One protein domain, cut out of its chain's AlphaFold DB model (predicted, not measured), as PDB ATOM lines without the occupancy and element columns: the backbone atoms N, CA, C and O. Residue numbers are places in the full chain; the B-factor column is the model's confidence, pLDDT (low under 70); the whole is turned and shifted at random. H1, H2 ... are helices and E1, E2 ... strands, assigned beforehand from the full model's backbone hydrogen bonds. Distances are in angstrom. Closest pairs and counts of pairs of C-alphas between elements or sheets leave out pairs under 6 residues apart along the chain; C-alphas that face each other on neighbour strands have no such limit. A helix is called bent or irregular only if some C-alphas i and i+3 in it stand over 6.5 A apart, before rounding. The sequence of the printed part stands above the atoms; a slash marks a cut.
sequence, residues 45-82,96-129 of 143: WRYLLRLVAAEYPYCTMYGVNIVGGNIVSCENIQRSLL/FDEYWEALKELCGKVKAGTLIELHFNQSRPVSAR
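This is residues 45 to 82 and 96 to 129 of the 143 residues of an uncharacterized protein of Elusimicrobia bacterium GWA2_66_18 (UniProt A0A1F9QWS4). Two long antiparallel strands, E1 and E4, run side by side and both bend sharply, making a V-shaped, strongly twisted sheet whose open side is spanned by two helices, H1 and H2. The short strands E2 and E3 pair with successive parts of E1, and E5 pairs with E4 on its other side. The printed part has 72 residues, with two named helices and five named strands: along the chain H1 comes first, then E1, then E2, then E3, and after the cut H2, then E4, then E5; the class is mixed, helices and strands, and the sheet is branched, with the neighbour pairs E1 and E2, E1 and E3, E1 and E4, and E4 and E5, each antiparallel. It is compact, with a radius of gyration of the C-alphas of 11.2 A and spans of 34 by 25 by 18 A.

Strand E1 holds residues 58 to 67, 24.4 A long, and bends by 70 degrees at residue 63. E4, residues 112 to 121, is 24.9 A long and bends by 67 degrees at residue 116. E2 is residues 70 to 73, E3 residues 76 to 79 and E5 residues 124 to 129, ending at C-alpha 129 at (4.946, -4.479, 114.191). H1, residues 45 to 55, is 15.3 A long and begins at C-alpha 45 at (13.791, 1.234, 97.136). H2, residues 96 to 110, is 21.9 A long and only just irregular: C-alphas 96 and 99 are 6.8 A apart.

E1 has three neighbours: E2, beside residues 64 to 67, and E3, beside residues 59 to 62, lie on one side of it, and E4 on the other side. E1 and E4 are antiparallel at 164 degrees, with N 61 and O 118 2.8 A apart, within hydrogen-bond range. E1 and E2 form a hairpin, with N 65 and O 73 at 2.8 A. E2 runs on into E3 across a break of 2 residues, at 90 degrees; N 78 of E3 and O 60 of E1 are 2.8 A apart. E4 and E5 form a second hairpin, with N 119 and O 127 at 2.8 A. H2 is on the sheet at a height of 6.6 A; its closest C-alphas to E5 are those of Tyr 99 and Pro 125, 6.2 A apart, and to E2 those of Cys 107 and Asn 70, 6.1 A. H1 is on the sheet too, at a height of 8.8 A; its closest C-alphas to E5 are those of Ala 53 and Arg 124, 6.9 A. H1 and H2 are close but not clearly touching, at a steep tilt of 63 degrees, opposite ways; the closest C-alphas are those of Leu 49 and Trp 100, 7.1 A. In H1 every O i to N i+4 pair is within hydrogen-bond range, in H2 10 of 11.

The two C-alphas farthest apart are those of Gly 68 and Leu 82, at 34.4 A. Residues 83 to 95 are not printed, and C-alphas 82 and 96 are 21.1 A apart across this cut, in the link from E3 to H2. The links that are printed whole are tight. The mean pLDDT of the printed part is 82.3; residue 45, residues 81 to 82 and residues 96 to 97 are under 70.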
ATOM      1  N   TRP A  45      15.000   1.026  96.354       69.12
ATOM      2  CA  TRP A  45      13.791   1.234  97.136       69.12
ATOM      3  C   TRP A  45      12.689   1.847  96.294       69.12
ATOM      4  O   TRP A  45      11.628   1.250  96.204       69.12
ATOM      5  N   ARG A  46      12.905   2.980  95.623       70.06
ATOM      6  CA  ARG A  46      11.834   3.649  94.865       70.06
ATOM      7  C   ARG A  46      11.159   2.736  93.844       70.06
ATOM      8  O   ARG A  46       9.930   2.725  93.769       70.06
ATOM      9  N   TYR A  47      11.931   1.891  93.164       71.19
ATOM     10  CA  TYR A  47      11.380   0.884  92.260       71.19
ATOM     11  C   TYR A  47      10.505  -0.154  92.988       71.19
ATOM     12  O   TYR A  47       9.360  -0.385  92.594       71.19
ATOM     13  N   LEU A  48      10.998  -0.738  94.087       70.75
ATOM     14  CA  LEU A  48      10.223  -1.662  94.923       70.75
ATOM     15  C   LEU A  48       8.937  -1.006  95.454       70.75
ATOM     16  O   LEU A  48       7.869  -1.608  95.406       70.75
ATOM     17  N   LEU A  49       9.026   0.239  95.924       72.19
ATOM     18  CA  LEU A  49       7.908   0.991  96.494       72.19
ATOM     19  C   LEU A  49       6.817   1.243  95.446       72.19
ATOM     20  O   LEU A  49       5.631   1.092  95.737       72.19
ATOM     21  N   ARG A  50       7.210   1.559  94.205       72.94
ATOM     22  CA  ARG A  50       6.284   1.705  93.070       72.94
ATOM     23  C   ARG A  50       5.588   0.389  92.732       72.94
ATOM     24  O   ARG A  50       4.378   0.388  92.510       72.94
ATOM     25  N   LEU A  51       6.323  -0.725  92.732       73.75
ATOM     26  CA  LEU A  51       5.746  -2.052  92.498       73.75
ATOM     27  C   LEU A  51       4.748  -2.436  93.590       73.75
ATOM     28  O   LEU A  51       3.633  -2.852  93.277       73.75
ATOM     29  N   VAL A  52       5.107  -2.251  94.863       72.94
ATOM     30  CA  VAL A  52       4.200  -2.562  95.975       72.94
ATOM     31  C   VAL A  52       2.949  -1.691  95.902       72.94
ATOM     32  O   VAL A  52       1.842  -2.200  96.065       72.94
ATOM     33  N   ALA A  53       3.104  -0.403  95.591       71.88
ATOM     34  CA  ALA A  53       1.975   0.501  95.437       71.88
ATOM     35  C   ALA A  53       1.021   0.087  94.303       71.88
ATOM     36  O   ALA A  53      -0.196   0.211  94.453       71.88
ATOM     37  N   ALA A  54       1.549  -0.400  93.180       72.12
ATOM     38  CA  ALA A  54       0.746  -0.830  92.039       72.12
ATOM     39  C   ALA A  54       0.003  -2.152  92.300       72.12
ATOM     40  O   ALA A  54      -1.164  -2.288  91.926       72.12
ATOM     41  N   GLU A  55       0.685  -3.101  92.941       71.38
ATOM     42  CA  GLU A  55       0.237  -4.488  93.101       71.38
ATOM     43  C   GLU A  55      -0.639  -4.686  94.352       71.38
ATOM     44  O   GLU A  55      -1.545  -5.525  94.365       71.38
ATOM     45  N   TYR A  56      -0.397  -3.904  95.408       73.25
ATOM     46  CA  TYR A  56      -1.003  -4.099  96.725       73.25
ATOM     47  C   TYR A  56      -1.630  -2.814  97.287       73.25
ATOM     48  O   TYR A  56      -1.155  -2.260  98.281       73.25
ATOM     49  N   PRO A  57      -2.742  -2.338  96.700       74.38
ATOM     50  CA  PRO A  57      -3.417  -1.149  97.205       74.38
ATOM     51  C   PRO A  57      -3.971  -1.346  98.621       74.38
ATOM     52  O   PRO A  57      -3.979  -0.405  99.406       74.38
ATOM     53  N   TYR A  58      -4.377  -2.561  98.987       84.38
ATOM     54  CA  TYR A  58      -4.829  -2.890 100.340       84.38
ATOM     55  C   TYR A  58      -4.337  -4.286 100.707       84.38
ATOM     56  O   TYR A  58      -4.819  -5.293 100.175       84.38
ATOM     57  N   CYS A  59      -3.356  -4.370 101.601       86.69
ATOM     58  CA  CYS A  59      -2.841  -5.661 102.045       86.69
ATOM     59  C   CYS A  59      -2.198  -5.604 103.426       86.69
ATOM     60  O   CYS A  59      -1.707  -4.564 103.858       86.69
ATOM     61  N   THR A  60      -2.087  -6.770 104.051       89.44
ATOM     62  CA  THR A  60      -1.219  -6.988 105.207       89.44
ATOM     63  C   THR A  60      -0.176  -8.034 104.845       89.44
ATOM     64  O   THR A  60      -0.524  -9.129 104.406       89.44
ATOM     65  N   MET A  61       1.098  -7.689 105.007       91.06
ATOM     66  CA  MET A  61       2.228  -8.602 104.867       91.06
ATOM     67  C   MET A  61       2.630  -9.130 106.245       91.06
ATOM     68  O   MET A  61       2.696  -8.360 107.206       91.06
ATOM     69  N   TYR A  62       2.936 -10.419 106.329       91.81
ATOM     70  CA  TYR A  62       3.351 -11.099 107.556       91.81
ATOM     71  C   TYR A  62       4.750 -11.692 107.402       91.81
ATOM     72  O   TYR A  62       5.142 -12.077 106.297       91.81
ATOM     73  N   GLY A  63       5.506 -11.743 108.501       90.81
ATOM     74  CA  GLY A  63       6.863 -12.305 108.504       90.81
ATOM     75  C   GLY A  63       7.808 -11.591 107.529       90.81
ATOM     76  O   GLY A  63       8.510 -12.226 106.749       90.81
ATOM     77  N   VAL A  64       7.777 -10.257 107.502       90.69
ATOM     78  CA  VAL A  64       8.568  -9.431 106.582       90.69
ATOM     79  C   VAL A  64      10.027  -9.407 107.027       90.69
ATOM     80  O   VAL A  64      10.358  -8.838 108.068       90.69
ATOM     81  N   ASN A  65      10.911  -9.986 106.224       90.94
ATOM     82  CA  ASN A  65      12.333 -10.095 106.524       90.94
ATOM     83  C   ASN A  65      13.109  -8.878 106.023       90.94
ATOM     84  O   ASN A  65      12.979  -8.465 104.866       90.94
ATOM     85  N   ILE A  66      13.954  -8.342 106.900       90.38
ATOM     86  CA  ILE A  66      14.806  -7.181 106.665       90.38
ATOM     87  C   ILE A  66      16.270  -7.606 106.747       90.38
ATOM     88  O   ILE A  66      16.700  -8.187 107.746       90.38
ATOM     89  N   VAL A  67      17.049  -7.259 105.722       87.88
ATOM     90  CA  VAL A  67      18.499  -7.490 105.655       87.88
ATOM     91  C   VAL A  67      19.188  -6.226 105.151       87.88
ATOM     92  O   VAL A  67      18.819  -5.670 104.116       87.88
ATOM     93  N   GLY A  68      20.183  -5.742 105.896       85.31
ATOM     94  CA  GLY A  68      20.910  -4.518 105.545       85.31
ATOM     95  C   GLY A  68      20.004  -3.285 105.449       85.31
ATOM     96  O   GLY A  68      20.263  -2.398 104.645       85.31
ATOM     97  N   GLY A  69      18.916  -3.261 106.220       84.62
ATOM     98  CA  GLY A  69      17.909  -2.204 106.181       84.62
ATOM     99  C   GLY A  69      16.951  -2.260 104.991       84.62
ATOM    100  O   GLY A  69      16.220  -1.298 104.801       84.62
ATOM    101  N   ASN A  70      16.919  -3.355 104.225       83.94
ATOM    102  CA  ASN A  70      16.033  -3.552 103.072       83.94
ATOM    103  C   ASN A  70      15.052  -4.696 103.320       83.94
ATOM    104  O   ASN A  70      15.452  -5.720 103.873       83.94
ATOM    105  N   ILE A  71      13.802  -4.556 102.873       86.56
ATOM    106  CA  ILE A  71      12.853  -5.677 102.838       86.56
ATOM    107  C   ILE A  71      13.281  -6.628 101.717       86.56
ATOM    108  O   ILE A  71      13.405  -6.205 100.570       86.56
ATOM    109  N   VAL A  72      13.496  -7.903 102.043       87.81
ATOM    110  CA  VAL A  72      13.957  -8.915 101.075       87.81
ATOM    111  C   VAL A  72      12.939 -10.021 100.819       87.81
ATOM    112  O   VAL A  72      12.965 -10.640  99.758       87.81
ATOM    113  N   SER A  73      12.035 -10.280 101.764       89.06
ATOM    114  CA  SER A  73      10.965 -11.269 101.610       89.06
ATOM    115  C   SER A  73       9.855 -11.062 102.641       89.06
ATOM    116  O   SER A  73      10.004 -10.287 103.585       89.06
ATOM    117  N   CYS A  74       8.737 -11.758 102.458       90.69
ATOM    118  CA  CYS A  74       7.691 -11.925 103.463       90.69
ATOM    119  C   CYS A  74       7.144 -13.357 103.398       90.69
ATOM    120  O   CYS A  74       7.279 -14.017 102.367       90.69
ATOM    121  N   GLU A  75       6.563 -13.840 104.494       92.75
ATOM    122  CA  GLU A  75       6.021 -15.202 104.592       92.75
ATOM    123  C   GLU A  75       4.629 -15.312 103.969       92.75
ATOM    124  O   GLU A  75       4.316 -16.304 103.313       92.75
ATOM    125  N   ASN A  76       3.783 -14.298 104.169       90.62
ATOM    126  CA  ASN A  76       2.415 -14.301 103.665       90.62
ATOM    127  C   ASN A  76       1.924 -12.885 103.341       90.62
ATOM    128  O   ASN A  76       2.351 -11.907 103.957       90.62
ATOM    129  N   ILE A  77       0.977 -12.789 102.405       88.69
ATOM    130  CA  ILE A  77       0.290 -11.548 102.050       88.69
ATOM    131  C   ILE A  77      -1.215 -11.800 102.053       88.69
ATOM    132  O   ILE A  77      -1.749 -12.499 101.194       88.69
ATOM    133  N   GLN A  78      -1.918 -11.155 102.978       89.50
ATOM    134  CA  GLN A  78      -3.373 -11.097 102.958       89.50
ATOM    135  C   GLN A  78      -3.818  -9.871 102.158       89.50
ATOM    136  O   GLN A  78      -3.609  -8.731 102.577       89.50
ATOM    137  N   ARG A  79      -4.450 -10.101 101.006       83.06
ATOM    138  CA  ARG A  79      -5.036  -9.040 100.174       83.06
ATOM    139  C   ARG A  79      -6.467  -8.764 100.630       83.06
ATOM    140  O   ARG A  79      -7.227  -9.701 100.864       83.06
ATOM    141  N   SER A  80      -6.831  -7.490 100.737       74.31
ATOM    142  CA  SER A  80      -8.218  -7.082 100.973       74.31
ATOM    143  C   SER A  80      -8.783  -6.477  99.694       74.31
ATOM    144  O   SER A  80      -8.157  -5.611  99.088       74.31
ATOM    145  N   LEU A  81      -9.954  -6.945  99.269       66.62
ATOM    146  CA  LEU A  81     -10.691  -6.349  98.158       66.62
ATOM    147  C   LEU A  81     -11.611  -5.260  98.711       66.62
ATOM    148  O   LEU A  81     -12.273  -5.461  99.729       66.62
ATOM    149  N   LEU A  82     -11.662  -4.111  98.039       60.84
ATOM    150  CA  LEU A  82     -12.706  -3.123  98.279       60.84
ATOM    151  C   LEU A  82     -13.944  -3.507  97.477       60.84
ATOM    152  O   LEU A  82     -13.864  -3.720  96.270       60.84
ATOM    153  N   PHE A  96       3.900  10.601  97.872       56.44
ATOM    154  CA  PHE A  96       4.444   9.237  97.849       56.44
ATOM    155  C   PHE A  96       5.608   9.104  98.845       56.44
ATOM    156  O   PHE A  96       5.672   8.131  99.586       56.44
ATOM    157  N   ASP A  97       6.476  10.109  98.937       63.44
ATOM    158  CA  ASP A  97       7.742   9.967  99.653       63.44
ATOM    159  C   ASP A  97       7.582   9.776 101.173       63.44
ATOM    160  O   ASP A  97       8.211   8.887 101.721       63.44
ATOM    161  N   GLU A  98       6.724  10.506 101.890       75.38
ATOM    162  CA  GLU A  98       6.827  10.548 103.365       75.38
ATOM    163  C   GLU A  98       6.593   9.201 104.074       75.38
ATOM    164  O   GLU A  98       7.374   8.793 104.934       75.38
ATOM    165  N   TYR A  99       5.532   8.475 103.711       76.19
ATOM    166  CA  TYR A  99       5.225   7.176 104.327       76.19
ATOM    167  C   TYR A  99       6.243   6.105 103.931       76.19
ATOM    168  O   TYR A  99       6.562   5.212 104.722       76.19
ATOM    169  N   TRP A 100       6.749   6.187 102.702       80.44
ATOM    170  CA  TRP A 100       7.723   5.246 102.177       80.44
ATOM    171  C   TRP A 100       9.138   5.516 102.699       80.44
ATOM    172  O   TRP A 100       9.832   4.567 103.063       80.44
ATOM    173  N   GLU A 101       9.532   6.778 102.848       81.94
ATOM    174  CA  GLU A 101      10.766   7.188 103.521       81.94
ATOM    175  C   GLU A 101      10.735   6.790 104.997       81.94
ATOM    176  O   GLU A 101      11.704   6.234 105.507       81.94
ATOM    177  N   ALA A 102       9.598   6.943 105.676       82.31
ATOM    178  CA  ALA A 102       9.466   6.481 107.052       82.31
ATOM    179  C   ALA A 102       9.532   4.943 107.176       82.31
ATOM    180  O   ALA A 102      10.078   4.414 108.151       82.31
ATOM    181  N   LEU A 103       9.036   4.193 106.181       85.69
ATOM    182  CA  LEU A 103       9.241   2.741 106.119       85.69
ATOM    183  C   LEU A 103      10.723   2.397 105.915       85.69
ATOM    184  O   LEU A 103      11.241   1.502 106.590       85.69
ATOM    185  N   LYS A 104      11.411   3.110 105.020       85.69
ATOM    186  CA  LYS A 104      12.848   2.952 104.776       85.69
ATOM    187  C   LYS A 104      13.658   3.267 106.034       85.69
ATOM    188  O   LYS A 104      14.535   2.490 106.407       85.69
ATOM    189  N   GLU A 105      13.304   4.324 106.760       86.75
ATOM    190  CA  GLU A 105      13.911   4.686 108.042       86.75
ATOM    191  C   GLU A 105      13.673   3.604 109.106       86.75
ATOM    192  O   GLU A 105      14.604   3.204 109.811       86.75
ATOM    193  N   LEU A 106      12.449   3.069 109.206       86.50
ATOM    194  CA  LEU A 106      12.145   1.950 110.099       86.50
ATOM    195  C   LEU A 106      13.010   0.729 109.768       86.50
ATOM    196  O   LEU A 106      13.559   0.104 110.681       86.50
ATOM    197  N   CYS A 107      13.155   0.397 108.486       87.06
ATOM    198  CA  CYS A 107      13.983  -0.724 108.056       87.06
ATOM    199  C   CYS A 107      15.467  -0.467 108.362       87.06
ATOM    200  O   CYS A 107      16.134  -1.340 108.924       87.06
ATOM    201  N   GLY A 108      15.954   0.755 108.136       86.19
ATOM    202  CA  GLY A 108      17.291   1.197 108.541       86.19
ATOM    203  C   GLY A 108      17.535   1.080 110.051       86.19
ATOM    204  O   GLY A 108      18.585   0.592 110.470       86.19
ATOM    205  N   LYS A 109      16.544   1.434 110.882       86.38
ATOM    206  CA  LYS A 109      16.584   1.269 112.349       86.38
ATOM    207  C   LYS A 109      16.603  -0.198 112.778       86.38
ATOM    208  O   LYS A 109      17.221  -0.528 113.786       86.38
ATOM    209  N   VAL A 110      15.904  -1.077 112.057       84.06
ATOM    210  CA  VAL A 110      15.936  -2.527 112.315       84.06
ATOM    211  C   VAL A 110      17.305  -3.114 111.972       84.06
ATOM    212  O   VAL A 110      17.778  -3.968 112.714       84.06
ATOM    213  N   LYS A 111      17.956  -2.635 110.900       80.31
ATOM    214  CA  LYS A 111      19.193  -3.168 110.294       80.31
ATOM    215  C   LYS A 111      19.064  -4.607 109.778       80.31
ATOM    216  O   LYS A 111      19.315  -4.842 108.599       80.31
ATOM    217  N   ALA A 112      18.659  -5.548 110.623       85.75
ATOM    218  CA  ALA A 112      18.342  -6.923 110.260       85.75
ATOM    219  C   ALA A 112      17.289  -7.511 111.217       85.75
ATOM    220  O   ALA A 112      17.302  -7.207 112.410       85.75
ATOM    221  N   GLY A 113      16.386  -8.346 110.704       88.81
ATOM    222  CA  GLY A 113      15.371  -9.040 111.505       88.81
ATOM    223  C   GLY A 113      14.026  -9.155 110.794       88.81
ATOM    224  O   GLY A 113      13.921  -8.854 109.610       88.81
ATOM    225  N   THR A 114      12.992  -9.559 111.527       89.88
ATOM    226  CA  THR A 114      11.656  -9.798 110.967       89.88
ATOM    227  C   THR A 114      10.638  -8.834 111.575       89.88
ATOM    228  O   THR A 114      10.536  -8.709 112.797       89.88
ATOM    229  N   LEU A 115       9.873  -8.137 110.731       90.00
ATOM    230  CA  LEU A 115       8.619  -7.507 111.140       90.00
ATOM    231  C   LEU A 115       7.523  -8.560 111.030       90.00
ATOM    232  O   LEU A 115       7.272  -9.087 109.952       90.00
ATOM    233  N   ILE A 116       6.839  -8.850 112.128       92.12
ATOM    234  CA  ILE A 116       5.780  -9.858 112.107       92.12
ATOM    235  C   ILE A 116       4.558  -9.415 111.289       92.12
ATOM    236  O   ILE A 116       3.826 -10.262 110.794       92.12
ATOM    237  N   GLU A 117       4.339  -8.103 111.136       91.31
ATOM    238  CA  GLU A 117       3.180  -7.531 110.442       91.31
ATOM    239  C   GLU A 117       3.527  -6.156 109.843       91.31
ATOM    240  O   GLU A 117       4.105  -5.304 110.529       91.31
ATOM    241  N   LEU A 118       3.136  -5.924 108.588       90.19
ATOM    242  CA  LEU A 118       3.189  -4.637 107.887       90.19
ATOM    243  C   LEU A 118       1.881  -4.427 107.112       90.19
ATOM    244  O   LEU A 118       1.531  -5.221 106.245       90.19
ATOM    245  N   HIS A 119       1.159  -3.354 107.417       88.69
ATOM    246  CA  HIS A 119      -0.165  -3.078 106.866       88.69
ATOM    247  C   HIS A 119      -0.134  -1.910 105.881       88.69
ATOM    248  O   HIS A 119       0.480  -0.870 106.152       88.69
ATOM    249  N   PHE A 120      -0.863  -2.082 104.782       85.88
ATOM    250  CA  PHE A 120      -1.029  -1.128 103.699       85.88
ATOM    251  C   PHE A 120      -2.491  -0.736 103.521       85.88
ATOM    252  O   PHE A 120      -3.382  -1.585 103.505       85.88
ATOM    253  N   ASN A 121      -2.713   0.557 103.314       82.12
ATOM    254  CA  ASN A 121      -4.005   1.122 102.949       82.12
ATOM    255  C   ASN A 121      -3.788   2.112 101.803       82.12
ATOM    256  O   ASN A 121      -2.909   2.967 101.907       82.12
ATOM    257  N   GLN A 122      -4.554   1.987 100.720       79.38
ATOM    258  CA  GLN A 122      -4.406   2.814  99.516       79.38
ATOM    259  C   GLN A 122      -2.955   2.907  99.026       79.38
ATOM    260  O   GLN A 122      -2.453   3.995  98.749       79.38
ATOM    261  N   SER A 123      -2.261   1.770  98.956       76.44
ATOM    262  CA  SER A 123      -0.874   1.675  98.488       76.44
ATOM    263  C   SER A 123       0.154   2.362  99.401       76.44
ATOM    264  O   SER A 123       1.286   2.589  98.974       76.44
ATOM    265  N   ARG A 124      -0.206   2.700 100.649       80.25
ATOM    266  CA  ARG A 124       0.677   3.371 101.619       80.25
ATOM    267  C   ARG A 124       0.885   2.506 102.865       80.25
ATOM    268  O   ARG A 124      -0.100   1.983 103.393       80.25
ATOM    269  N   PRO A 125       2.123   2.366 103.377       85.25
ATOM    270  CA  PRO A 125       2.359   1.675 104.636       85.25
ATOM    271  C   PRO A 125       1.810   2.519 105.793       85.25
ATOM    272  O   PRO A 125       2.214   3.661 106.006       85.25
ATOM    273  N   VAL A 126       0.873   1.961 106.558       85.00
ATOM    274  CA  VAL A 126       0.189   2.682 107.650       85.00
ATOM    275  C   VAL A 126       0.616   2.217 109.035       85.00
ATOM    276  O   VAL A 126       0.549   2.986 110.002       85.00
ATOM    277  N   SER A 127       1.059   0.963 109.152       87.31
ATOM    278  CA  SER A 127       1.556   0.432 110.415       87.31
ATOM    279  C   SER A 127       2.455  -0.776 110.247       87.31
ATOM    280  O   SER A 127       2.202  -1.613 109.389       87.31
ATOM    281  N   ALA A 128       3.425  -0.913 111.147       89.25
ATOM    282  CA  ALA A 128       4.280  -2.090 111.252       89.25
ATOM    283  C   ALA A 128       4.356  -2.598 112.698       89.25
ATOM    284  O   ALA A 128       4.107  -1.847 113.654       89.25
ATOM    285  N   ARG A 129       4.741  -3.861 112.878       88.31
ATOM    286  CA  ARG A 129       4.946  -4.479 114.191       88.31
ATOM    287  C   ARG A 129       6.153  -5.419 114.168       88.31
ATOM    288  O   ARG A 129       6.302  -6.226 113.259       88.31
TER     289      ARG A 129